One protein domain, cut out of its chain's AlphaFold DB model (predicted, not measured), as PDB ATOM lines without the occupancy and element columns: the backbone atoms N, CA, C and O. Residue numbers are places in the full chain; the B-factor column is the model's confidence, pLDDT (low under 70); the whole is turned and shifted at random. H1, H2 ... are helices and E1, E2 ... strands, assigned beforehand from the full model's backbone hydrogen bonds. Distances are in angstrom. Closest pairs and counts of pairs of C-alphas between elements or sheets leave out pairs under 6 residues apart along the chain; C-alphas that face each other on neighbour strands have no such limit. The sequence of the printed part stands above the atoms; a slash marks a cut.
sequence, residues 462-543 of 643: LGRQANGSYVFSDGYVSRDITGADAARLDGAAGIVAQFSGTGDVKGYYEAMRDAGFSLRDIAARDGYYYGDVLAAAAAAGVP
ATOM      1  N   LEU A 462     142.915 173.395 103.176       71.19
ATOM      2  CA  LEU A 462     143.137 174.726 103.740       71.19
ATOM      3  C   LEU A 462     143.117 174.708 105.271       71.19
ATOM      4  O   LEU A 462     142.503 173.841 105.891       71.19
ATOM      5  N   GLY A 463     143.757 175.702 105.884       78.12
ATOM      6  CA  GLY A 463     143.893 175.793 107.335       78.12
ATOM      7  C   GLY A 463     145.153 175.104 107.854       78.12
ATOM      8  O   GLY A 463     146.132 174.919 107.126       78.12
ATOM      9  N   ARG A 464     145.152 174.771 109.150       82.62
ATOM     10  CA  ARG A 464     146.330 174.260 109.865       82.62
ATOM     11  C   ARG A 464     146.653 172.812 109.497       82.62
ATOM     12  O   ARG A 464     145.825 171.921 109.652       82.62
ATOM     13  N   GLN A 465     147.896 172.571 109.103       82.00
ATOM     14  CA  GLN A 465     148.418 171.265 108.715       82.00
ATOM     15  C   GLN A 465     149.095 170.533 109.882       82.00
ATOM     16  O   GLN A 465     149.556 171.135 110.856       82.00
ATOM     17  N   ALA A 466     149.203 169.205 109.769       73.94
ATOM     18  CA  ALA A 466     149.811 168.346 110.795       73.94
ATOM     19  C   ALA A 466     151.314 168.614 111.029       73.94
ATOM     20  O   ALA A 466     151.839 168.319 112.100       73.94
ATOM     21  N   ASN A 467     152.002 169.203 110.047       73.81
ATOM     22  CA  ASN A 467     153.399 169.647 110.122       73.81
ATOM     23  C   ASN A 467     153.575 171.041 110.777       73.81
ATOM     24  O   ASN A 467     154.705 171.508 110.896       73.81
ATOM     25  N   GLY A 468     152.487 171.719 111.165       73.88
ATOM     26  CA  GLY A 468     152.511 173.075 111.725       73.88
ATOM     27  C   GLY A 468     152.549 174.218 110.701       73.88
ATOM     28  O   GLY A 468     152.687 175.368 111.110       73.88
ATOM     29  N   SER A 469     152.424 173.948 109.396       82.50
ATOM     30  CA  SER A 469     152.152 174.993 108.400       82.50
ATOM     31  C   SER A 469     150.656 175.319 108.327       82.50
ATOM     32  O   SER A 469     149.818 174.597 108.866       82.50
ATOM     33  N   TYR A 470     150.311 176.394 107.629       84.00
ATOM     34  CA  TYR A 470     148.940 176.694 107.216       84.00
ATOM     35  C   TYR A 470     148.864 176.712 105.693       84.00
ATOM     36  O   TYR A 470     149.818 177.151 105.056       84.00
ATOM     37  N   VAL A 471     147.753 176.278 105.101       79.88
ATOM     38  CA  VAL A 471     147.519 176.432 103.655       79.88
ATOM     39  C   VAL A 471     146.386 177.420 103.437       79.88
ATOM     40  O   VAL A 471     145.297 177.277 103.990       79.88
ATOM     41  N   PHE A 472     146.654 178.431 102.622       80.56
ATOM     42  CA  PHE A 472     145.727 179.504 102.290       80.56
ATOM     43  C   PHE A 472     145.395 179.476 100.797       80.56
ATOM     44  O   PHE A 472     146.274 179.190  99.987       80.56
ATOM     45  N   SER A 473     144.160 179.821 100.425       73.94
ATOM     46  CA  SER A 473     143.769 180.045  99.032       73.94
ATOM     47  C   SER A 473     142.896 181.291  98.905       73.94
ATOM     48  O   SER A 473     141.947 181.496  99.667       73.94
ATOM     49  N   ASP A 474     143.215 182.112  97.907       59.75
ATOM     50  CA  ASP A 474     142.412 183.259  97.472       59.75
ATOM     51  C   ASP A 474     141.352 182.885  96.414       59.75
ATOM     52  O   ASP A 474     140.642 183.758  95.920       59.75
ATOM     53  N   GLY A 475     141.231 181.593  96.081       58.47
ATOM     54  CA  GLY A 475     140.372 181.072  95.013       58.47
ATOM     55  C   GLY A 475     141.088 180.873  93.671       58.47
ATOM     56  O   GLY A 475     140.550 180.188  92.804       58.47
ATOM     57  N   TYR A 476     142.307 181.399  93.508       48.56
ATOM     58  CA  TYR A 476     143.112 181.269  92.287       48.56
ATOM     59  C   TYR A 476     144.469 180.596  92.527       48.56
ATOM     60  O   TYR A 476     144.935 179.842  91.673       48.56
ATOM     61  N   VAL A 477     145.108 180.842  93.678       49.47
ATOM     62  CA  VAL A 477     146.411 180.265  94.037       49.47
ATOM     63  C   VAL A 477     146.409 179.789  95.489       49.47
ATOM     64  O   VAL A 477     146.179 180.563  96.418       49.47
ATOM     65  N   SER A 478     146.746 178.516  95.690       71.44
ATOM     66  CA  SER A 478     146.981 177.943  97.020       71.44
ATOM     67  C   SER A 478     148.444 178.133  97.442       71.44
ATOM     68  O   SER A 478     149.356 177.959  96.632       71.44
ATOM     69  N   ARG A 479     148.679 178.534  98.695       77.06
ATOM     70  CA  ARG A 479     150.001 178.904  99.228       77.06
ATOM     71  C   ARG A 479     150.213 178.348 100.631       77.06
ATOM     72  O   ARG A 479     149.366 178.538 101.503       77.06
ATOM     73  N   ASP A 480     151.390 177.773 100.857       82.50
ATOM     74  CA  ASP A 480     151.827 177.324 102.176       82.50
ATOM     75  C   ASP A 480     152.445 178.484 102.972       82.50
ATOM     76  O   ASP A 480     153.382 179.153 102.529       82.50
ATOM     77  N   ILE A 481     151.928 178.702 104.176       82.75
ATOM     78  CA  ILE A 481     152.411 179.657 105.170       82.75
ATOM     79  C   ILE A 481     153.190 178.865 106.221       82.75
ATOM     80  O   ILE A 481     152.663 177.947 106.850       82.75
ATOM     81  N   THR A 482     154.463 179.207 106.403       86.00
ATOM     82  CA  THR A 482     155.415 178.459 107.238       86.00
ATOM     83  C   THR A 482     156.235 179.403 108.123       86.00
ATOM     84  O   THR A 482     156.177 180.625 107.981       86.00
ATOM     85  N   GLY A 483     157.008 178.849 109.062       83.25
ATOM     86  CA  GLY A 483     157.963 179.618 109.864       83.25
ATOM     87  C   GLY A 483     157.309 180.688 110.746       83.25
ATOM     88  O   GLY A 483     156.338 180.415 111.451       83.25
ATOM     89  N   ALA A 484     157.860 181.904 110.724       80.56
ATOM     90  CA  ALA A 484     157.432 183.000 111.596       80.56
ATOM     91  C   ALA A 484     155.966 183.420 111.376       80.56
ATOM     92  O   ALA A 484     155.283 183.755 112.342       80.56
ATOM     93  N   ASP A 485     155.461 183.353 110.140       78.50
ATOM     94  CA  ASP A 485     154.063 183.680 109.849       78.50
ATOM     95  C   ASP A 485     153.101 182.623 110.401       78.50
ATOM     96  O   ASP A 485     152.083 182.977 110.992       78.50
ATOM     97  N   ALA A 486     153.447 181.334 110.307       83.19
ATOM     98  CA  ALA A 486     152.661 180.267 110.932       83.19
ATOM     99  C   ALA A 486     152.643 180.401 112.468       83.19
ATOM    100  O   ALA A 486     151.585 180.302 113.084       83.19
ATOM    101  N   ALA A 487     153.787 180.733 113.079       83.25
ATOM    102  CA  ALA A 487     153.873 181.005 114.515       83.25
ATOM    103  C   ALA A 487     153.051 182.242 114.941       83.25
ATOM    104  O   ALA A 487     152.461 182.247 116.021       83.25
ATOM    105  N   ARG A 488     152.959 183.275 114.087       84.69
ATOM    106  CA  ARG A 488     152.071 184.427 114.312       84.69
ATOM    107  C   ARG A 488     150.599 184.003 114.297       84.69
ATOM    108  O   ARG A 488     149.861 184.422 115.183       84.69
ATOM    109  N   LEU A 489     150.181 183.163 113.342       84.88
ATOM    110  CA  LEU A 489     148.807 182.636 113.262       84.88
ATOM    111  C   LEU A 489     148.442 181.756 114.471       84.88
ATOM    112  O   LEU A 489     147.355 181.916 115.029       84.88
ATOM    113  N   ASP A 490     149.360 180.894 114.926       83.81
ATOM    114  CA  ASP A 490     149.200 180.115 116.165       83.81
ATOM    115  C   ASP A 490     148.994 181.031 117.391       83.81
ATOM    116  O   ASP A 490     148.188 180.727 118.275       83.81
ATOM    117  N   GLY A 491     149.650 182.199 117.426       82.12
ATOM    118  CA  GLY A 491     149.503 183.203 118.489       82.12
ATOM    119  C   GLY A 491     148.076 183.732 118.688       82.12
ATOM    120  O   GLY A 491     147.729 184.172 119.784       82.12
ATOM    121  N   ALA A 492     147.205 183.623 117.681       82.00
ATOM    122  CA  ALA A 492     145.800 184.006 117.788       82.00
ATOM    123  C   ALA A 492     144.907 182.938 118.470       82.00
ATOM    124  O   ALA A 492     143.683 183.108 118.546       82.00
ATOM    125  N   ALA A 493     145.484 181.831 118.972       77.50
ATOM    126  CA  ALA A 493     144.800 180.752 119.703       77.50
ATOM    127  C   ALA A 493     143.786 181.263 120.741       77.50
ATOM    128  O   ALA A 493     142.614 180.883 120.687       77.50
ATOM    129  N   GLY A 494     144.213 182.171 121.625       76.56
ATOM    130  CA  GLY A 494     143.374 182.703 122.705       76.56
ATOM    131  C   GLY A 494     142.142 183.475 122.220       76.56
ATOM    132  O   GLY A 494     141.075 183.343 122.813       76.56
ATOM    133  N   ILE A 495     142.258 184.213 121.109       79.56
ATOM    134  CA  ILE A 495     141.157 185.022 120.563       79.56
ATOM    135  C   ILE A 495     140.065 184.112 119.986       79.56
ATOM    136  O   ILE A 495     138.901 184.255 120.341       79.56
ATOM    137  N   VAL A 496     140.416 183.105 119.174       78.12
ATOM    138  CA  VAL A 496     139.406 182.136 118.689       78.12
ATOM    139  C   VAL A 496     138.779 181.361 119.836       78.12
ATOM    140  O   VAL A 496     137.573 181.153 119.808       78.12
ATOM    141  N   ALA A 497     139.546 180.964 120.857       74.06
ATOM    142  CA  ALA A 497     138.979 180.271 122.011       74.06
ATOM    143  C   ALA A 497     137.885 181.113 122.699       74.06
ATOM    144  O   ALA A 497     136.811 180.587 122.983       74.06
ATOM    145  N   GLN A 498     138.119 182.421 122.874       76.56
ATOM    146  CA  GLN A 498     137.156 183.365 123.453       76.56
ATOM    147  C   GLN A 498     135.850 183.485 122.646       76.56
ATOM    148  O   GLN A 498     134.781 183.579 123.246       76.56
ATOM    149  N   PHE A 499     135.919 183.478 121.311       76.62
ATOM    150  CA  PHE A 499     134.741 183.638 120.443       76.62
ATOM    151  C   PHE A 499     134.153 182.308 119.931       76.62
ATOM    152  O   PHE A 499     133.062 182.292 119.350       76.62
ATOM    153  N   SER A 500     134.814 181.173 120.174       67.44
ATOM    154  CA  SER A 500     134.345 179.855 119.740       67.44
ATOM    155  C   SER A 500     132.983 179.499 120.352       67.44
ATOM    156  O   SER A 500     132.767 179.607 121.554       67.44
ATOM    157  N   GLY A 501     132.024 179.118 119.501       60.81
ATOM    158  CA  GLY A 501     130.652 178.796 119.915       60.81
ATOM    159  C   GLY A 501     129.774 179.985 120.346       60.81
ATOM    160  O   GLY A 501     128.609 179.765 120.661       60.81
ATOM    161  N   THR A 502     130.279 181.226 120.339       68.38
ATOM    162  CA  THR A 502     129.504 182.413 120.764       68.38
ATOM    163  C   THR A 502     128.528 182.929 119.703       68.38
ATOM    164  O   THR A 502     127.511 183.525 120.043       68.38
ATOM    165  N   GLY A 503     128.842 182.723 118.419       66.94
ATOM    166  CA  GLY A 503     128.113 183.315 117.292       66.94
ATOM    167  C   GLY A 503     128.392 184.808 117.057       66.94
ATOM    168  O   GLY A 503     127.858 185.367 116.101       66.94
ATOM    169  N   ASP A 504     129.236 185.458 117.870       75.31
ATOM    170  CA  ASP A 504     129.612 186.865 117.682       75.31
ATOM    171  C   ASP A 504     130.714 187.014 116.622       75.31
ATOM    172  O   ASP A 504     131.904 187.180 116.902       75.31
ATOM    173  N   VAL A 505     130.282 186.940 115.365       74.38
ATOM    174  CA  VAL A 505     131.121 187.113 114.173       74.38
ATOM    175  C   VAL A 505     131.813 188.475 114.154       74.38
ATOM    176  O   VAL A 505     132.979 188.582 113.775       74.38
ATOM    177  N   LYS A 506     131.091 189.527 114.550       79.62
ATOM    178  CA  LYS A 506     131.591 190.897 114.478       79.62
ATOM    179  C   LYS A 506     132.665 191.130 115.538       79.62
ATOM    180  O   LYS A 506     133.753 191.586 115.190       79.62
ATOM    181  N   GLY A 507     132.395 190.753 116.789       80.06
ATOM    182  CA  GLY A 507     133.366 190.827 117.877       80.06
ATOM    183  C   GLY A 507     134.611 189.985 117.609       80.06
ATOM    184  O   GLY A 507     135.718 190.445 117.885       80.06
ATOM    185  N   TYR A 508     134.466 188.812 116.977       82.94
ATOM    186  CA  TYR A 508     135.609 188.007 116.541       82.94
ATOM    187  C   TYR A 508     136.509 188.758 115.545       82.94
ATOM    188  O   TYR A 508     137.720 188.862 115.761       82.94
ATOM    189  N   TYR A 509     135.935 189.318 114.476       82.38
ATOM    190  CA  TYR A 509     136.697 190.067 113.475       82.38
ATOM    191  C   TYR A 509     137.320 191.355 114.034       82.38
ATOM    192  O   TYR A 509     138.461 191.671 113.696       82.38
ATOM    193  N   GLU A 510     136.609 192.085 114.898       82.81
ATOM    194  CA  GLU A 510     137.134 193.290 115.549       82.81
ATOM    195  C   GLU A 510     138.291 192.947 116.506       82.81
ATOM    196  O   GLU A 510     139.349 193.568 116.418       82.81
ATOM    197  N   ALA A 511     138.168 191.894 117.322       81.88
ATOM    198  CA  ALA A 511     139.237 191.440 118.215       81.88
ATOM    199  C   ALA A 511     140.479 190.925 117.464       81.88
ATOM    200  O   ALA A 511     141.608 191.212 117.864       81.88
ATOM    201  N   MET A 512     140.296 190.197 116.355       82.50
ATOM    202  CA  MET A 512     141.409 189.765 115.500       82.50
ATOM    203  C   MET A 512     142.107 190.962 114.837       82.50
ATOM    204  O   MET A 512     143.339 191.017 114.831       82.50
ATOM    205  N   ARG A 513     141.348 191.952 114.343       82.19
ATOM    206  CA  ARG A 513     141.899 193.191 113.767       82.19
ATOM    207  C   ARG A 513     142.709 193.980 114.795       82.19
ATOM    208  O   ARG A 513     143.817 194.414 114.488       82.19
ATOM    209  N   ASP A 514     142.178 194.152 116.001       81.62
ATOM    210  CA  ASP A 514     142.820 194.937 117.059       81.62
ATOM    211  C   ASP A 514     144.077 194.233 117.616       81.62
ATOM    212  O   ASP A 514     145.013 194.892 118.065       81.62
ATOM    213  N   ALA A 515     144.155 192.904 117.483       77.75
ATOM    214  CA  ALA A 515     145.368 192.110 117.699       77.75
ATOM    215  C   ALA A 515     146.337 192.077 116.491       77.75
ATOM    216  O   ALA A 515     147.353 191.381 116.538       77.75
ATOM    217  N   GLY A 516     146.057 192.823 115.415       78.81
ATOM    218  CA  GLY A 516     146.935 192.965 114.250       78.81
ATOM    219  C   GLY A 516     146.811 191.868 113.185       78.81
ATOM    220  O   GLY A 516     147.701 191.744 112.341       78.81
ATOM    221  N   PHE A 517     145.738 191.073 113.195       79.56
ATOM    222  CA  PHE A 517     145.464 190.066 112.166       79.56
ATOM    223  C   PHE A 517     144.579 190.627 111.050       79.56
ATOM    224  O   PHE A 517     143.577 191.301 111.289       79.56
ATOM    225  N   SER A 518     144.939 190.324 109.805       83.56
ATOM    226  CA  SER A 518     144.139 190.661 108.624       83.56
ATOM    227  C   SER A 518     143.027 189.632 108.378       83.56
ATOM    228  O   SER A 518     143.145 188.477 108.782       83.56
ATOM    229  N   LEU A 519     141.982 189.994 107.623       79.75
ATOM    230  CA  LEU A 519     140.961 189.025 107.177       79.75
ATOM    231  C   LEU A 519     141.580 187.834 106.417       79.75
ATOM    232  O   LEU A 519     141.068 186.718 106.477       79.75
ATOM    233  N   ARG A 520     142.721 188.048 105.747       79.06
ATOM    234  CA  ARG A 520     143.467 186.997 105.048       79.06
ATOM    235  C   ARG A 520     144.150 186.027 106.012       79.06
ATOM    236  O   ARG A 520     144.176 184.831 105.748       79.06
ATOM    237  N   ASP A 521     144.661 186.533 107.133       80.31
ATOM    238  CA  ASP A 521     145.213 185.708 108.213       80.31
ATOM    239  C   ASP A 521     144.125 184.849 108.864       80.31
ATOM    240  O   ASP A 521     144.358 183.683 109.164       80.31
ATOM    241  N   ILE A 522     142.922 185.410 109.031       82.19
ATOM    242  CA  ILE A 522     141.754 184.701 109.564       82.19
ATOM    243  C   ILE A 522     141.339 183.569 108.613       82.19
ATOM    244  O   ILE A 522     141.239 182.424 109.042       82.19
ATOM    245  N   ALA A 523     141.206 183.851 107.313       80.06
ATOM    246  CA  ALA A 523     140.927 182.838 106.290       80.06
ATOM    247  C   ALA A 523     141.984 181.716 106.261       80.06
ATOM    248  O   ALA A 523     141.647 180.534 106.339       80.06
ATOM    249  N   ALA A 524     143.268 182.092 106.233       81.06
ATOM    250  CA  ALA A 524     144.398 181.164 106.248       81.06
ATOM    251  C   ALA A 524     144.418 180.257 107.481       81.06
ATOM    252  O   ALA A 524     144.804 179.093 107.392       81.06
ATOM    253  N   ARG A 525     144.028 180.802 108.634       84.88
ATOM    254  CA  ARG A 525     144.058 180.107 109.913       84.88
ATOM    255  C   ARG A 525     142.866 179.175 110.099       84.88
ATOM    256  O   ARG A 525     143.057 178.012 110.453       84.88
ATOM    257  N   ASP A 526     141.666 179.700 109.882       77.56
ATOM    258  CA  ASP A 526     140.406 179.022 110.193       77.56
ATOM    259  C   ASP A 526     139.975 178.054 109.069       77.56
ATOM    260  O   ASP A 526     139.035 177.283 109.246       77.56
ATOM    261  N   GLY A 527     140.701 178.034 107.941       77.81
ATOM    262  CA  GLY A 527     140.541 177.049 106.864       77.81
ATOM    263  C   GLY A 527     139.485 177.409 105.817       77.81
ATOM    264  O   GLY A 527     138.984 176.523 105.123       77.81
ATOM    265  N   TYR A 528     139.162 178.697 105.696       79.12
ATOM    266  CA  TYR A 528     138.161 179.230 104.769       79.12
ATOM    267  C   TYR A 528     138.809 179.890 103.546       79.12
ATOM    268  O   TYR A 528     139.944 180.370 103.612       79.12
ATOM    269  N   TYR A 529     138.077 179.971 102.430       74.31
ATOM    270  CA  TYR A 529     138.513 180.792 101.301       74.31
ATOM    271  C   TYR A 529     138.439 182.275 101.666       74.31
ATOM    272  O   TYR A 529     137.564 182.715 102.417       74.31
ATOM    273  N   TYR A 530     139.348 183.073 101.103       72.62
ATOM    274  CA  TYR A 530     139.392 184.502 101.410       72.62
ATOM    275  C   TYR A 530     138.099 185.243 101.041       72.62
ATOM    276  O   TYR A 530     137.658 186.114 101.790       72.62
ATOM    277  N   GLY A 531     137.462 184.859  99.928       64.50
ATOM    278  CA  GLY A 531     136.181 185.420  99.492       64.50
ATOM    279  C   GLY A 531     135.052 185.208 100.506       64.50
ATOM    280  O   GLY A 531     134.302 186.143 100.779       64.50
ATOM    281  N   ASP A 532     134.984 184.028 101.128       68.12
ATOM    282  CA  ASP A 532     133.954 183.689 102.121       68.12
ATOM    283  C   ASP A 532     134.118 184.539 103.387       68.12
ATOM    284  O   ASP A 532     133.154 185.101 103.907       68.12
ATOM    285  N   VAL A 533     135.363 184.699 103.852       74.19
ATOM    286  CA  VAL A 533     135.695 185.541 105.012       74.19
ATOM    287  C   VAL A 533     135.452 187.021 104.719       74.19
ATOM    288  O   VAL A 533     134.972 187.742 105.590       74.19
ATOM    289  N   LEU A 534     135.721 187.481 103.494       72.31
ATOM    290  CA  LEU A 534     135.416 188.846 103.064       72.31
ATOM    291  C   LEU A 534     133.898 189.099 103.023       72.31
ATOM    292  O   LEU A 534     133.436 190.136 103.502       72.31
ATOM    293  N   ALA A 535     133.118 188.145 102.506       67.56
ATOM    294  CA  ALA A 535     131.660 188.218 102.466       67.56
ATOM    295  C   ALA A 535     131.041 188.190 103.875       67.56
ATOM    296  O   ALA A 535     130.170 189.005 104.180       67.56
ATOM    297  N   ALA A 536     131.528 187.313 104.758       69.06
ATOM    298  CA  ALA A 536     131.093 187.239 106.152       69.06
ATOM    299  C   ALA A 536     131.468 188.502 106.953       69.06
ATOM    300  O   ALA A 536     130.646 189.004 107.721       69.06
ATOM    301  N   ALA A 537     132.658 189.074 106.736       70.25
ATOM    302  CA  ALA A 537     133.059 190.350 107.332       70.25
ATOM    303  C   ALA A 537     132.169 191.512 106.856       70.25
ATOM    304  O   ALA A 537     131.693 192.300 107.676       70.25
ATOM    305  N   ALA A 538     131.869 191.581 105.553       67.56
ATOM    306  CA  ALA A 538     130.959 192.578 104.994       67.56
ATOM    307  C   ALA A 538     129.528 192.432 105.548       67.56
ATOM    308  O   ALA A 538     128.918 193.431 105.934       67.56
ATOM    309  N   ALA A 539     129.012 191.203 105.661       67.38
ATOM    310  CA  ALA A 539     127.707 190.915 106.260       67.38
ATOM    311  C   ALA A 539     127.646 191.272 107.760       67.38
ATOM    312  O   ALA A 539     126.620 191.749 108.240       67.38
ATOM    313  N   ALA A 540     128.756 191.114 108.489       66.44
ATOM    314  CA  ALA A 540     128.907 191.547 109.880       66.44
ATOM    315  C   ALA A 540     129.134 193.069 110.043       66.44
ATOM    316  O   ALA A 540     129.263 193.559 111.167       66.44
ATOM    317  N   GLY A 541     129.184 193.832 108.944       66.69
ATOM    318  CA  GLY A 541     129.396 195.281 108.958       66.69
ATOM    319  C   GLY A 541     130.833 195.709 109.277       66.69
ATOM    320  O   GLY A 541     131.042 196.839 109.715       66.69
ATOM    321  N   VAL A 542     131.817 194.827 109.076       66.25
ATOM    322  CA  VAL A 542     133.248 195.110 109.259       66.25
ATOM    323  C   VAL A 542     133.812 195.699 107.954       66.25
ATOM    324  O   VAL A 542     133.815 195.007 106.934       66.25
ATOM    325  N   PRO A 543     134.294 196.958 107.931       57.72
ATOM    326  CA  PRO A 543     134.769 197.580 106.694       57.72
ATOM    327  C   PRO A 543     136.063 196.940 106.170       57.72
ATOM    328  O   PRO A 543     137.075 196.912 106.869       57.72
TER     329      PRO A 543
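Overview. This is residues 462 to 543 of the 643 residues of an uncharacterized protein of Xylophilus sp. Leaf220 (UniProt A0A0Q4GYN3). A short helix, H4, sits in the middle of a small rounded body, and the rest goes round it: the strand hairpin of E1 and E2 on one side, packed on H4 through E1, and H5 on another side. H1, H2 and H3 make an arc from the hairpin's end round to H5, with H3 folding back beside H2. The printed part has 82 residues, with two named strands and then five named helices, in the order E1, E2, H1, H2, H3, H4, H5. The one sheet, E1 - E2, is antiparallel, and the class is mostly helix. The whole is compact, with a radius of gyration of the C-alphas of 12.2 A and spans of 32 by 28 by 21 A.

Arrangement. Residues 463 to 464 pair, antiparallel, with residues 470 to 471 of E1, residues 470 to 473. E1 forms a hairpin with E2, residues 478 to 481; N 470 and O 481 are 2.9 A apart and N 479 and O 472 2.8 A, both within hydrogen-bond range. H1, residues 483 to 490, and H2, residues 493 to 499, meet only through their link. H2 touches H3, residues 505 to 514, in a helical hairpin, opposite ways at a steep tilt of 35.1 degrees, only just steep; their closest C-alphas are those of Phe 499 and Tyr 508, 5.9 A apart. H3 is the hub, touching three helices. It touches H4, residues 519 to 526, only at the corner, and only just, with 3 pairs of C-alphas within 8 A, the closest those of Tyr 509 and Leu 519, 7.7 A apart. H4 has 7 pairs of C-alphas within 8 A with E1, the closest those of Phe 472 and Ala 524, 4.5 A apart. H4 is close to H1 but not clearly touching, the C-alphas of Leu 489 and Arg 525 being 6.3 A apart. H4 touches H5, residues 530 to 539, opposite ways at a steep tilt of 67 degrees, only just short of about perpendicular; the closest C-alphas are those of Ala 523 and Tyr 530, 5.4 A apart. H3 and H5 only just touch, with 3 pairs of C-alphas within 8 A, the closest those of Tyr 509 and Ala 537, 7.1 A apart. H1 and H5 are apart. In H1, H2, H3, H4 and H5 every O i to N i+4 pair is within hydrogen-bond range.

Along the chain. E1 begins at C-alpha 470, (148.940, 176.694, 107.216), and is 10.2 A long; E2 is 9.9 A. H1 is 10.8 A long, H2 10.5 A, H3 14.4 A, H4 10.5 A and H5 14.2 A. H4 begins at C-alpha 519, (140.961, 189.025, 107.177), and H5 ends at C-alpha 539, (127.707, 190.915, 106.260).

Size, cuts and confidence. The two C-alphas farthest apart, of Asn 467 and Gly 541, are 35.1 A apart. The printed part has no cut, and the links between named elements are tight. Mean pLDDT of the printed part is 75.8; residues 474 to 477, 500 to 503, 531 to 532, 535 to 536 and 538 to 543 are under 70.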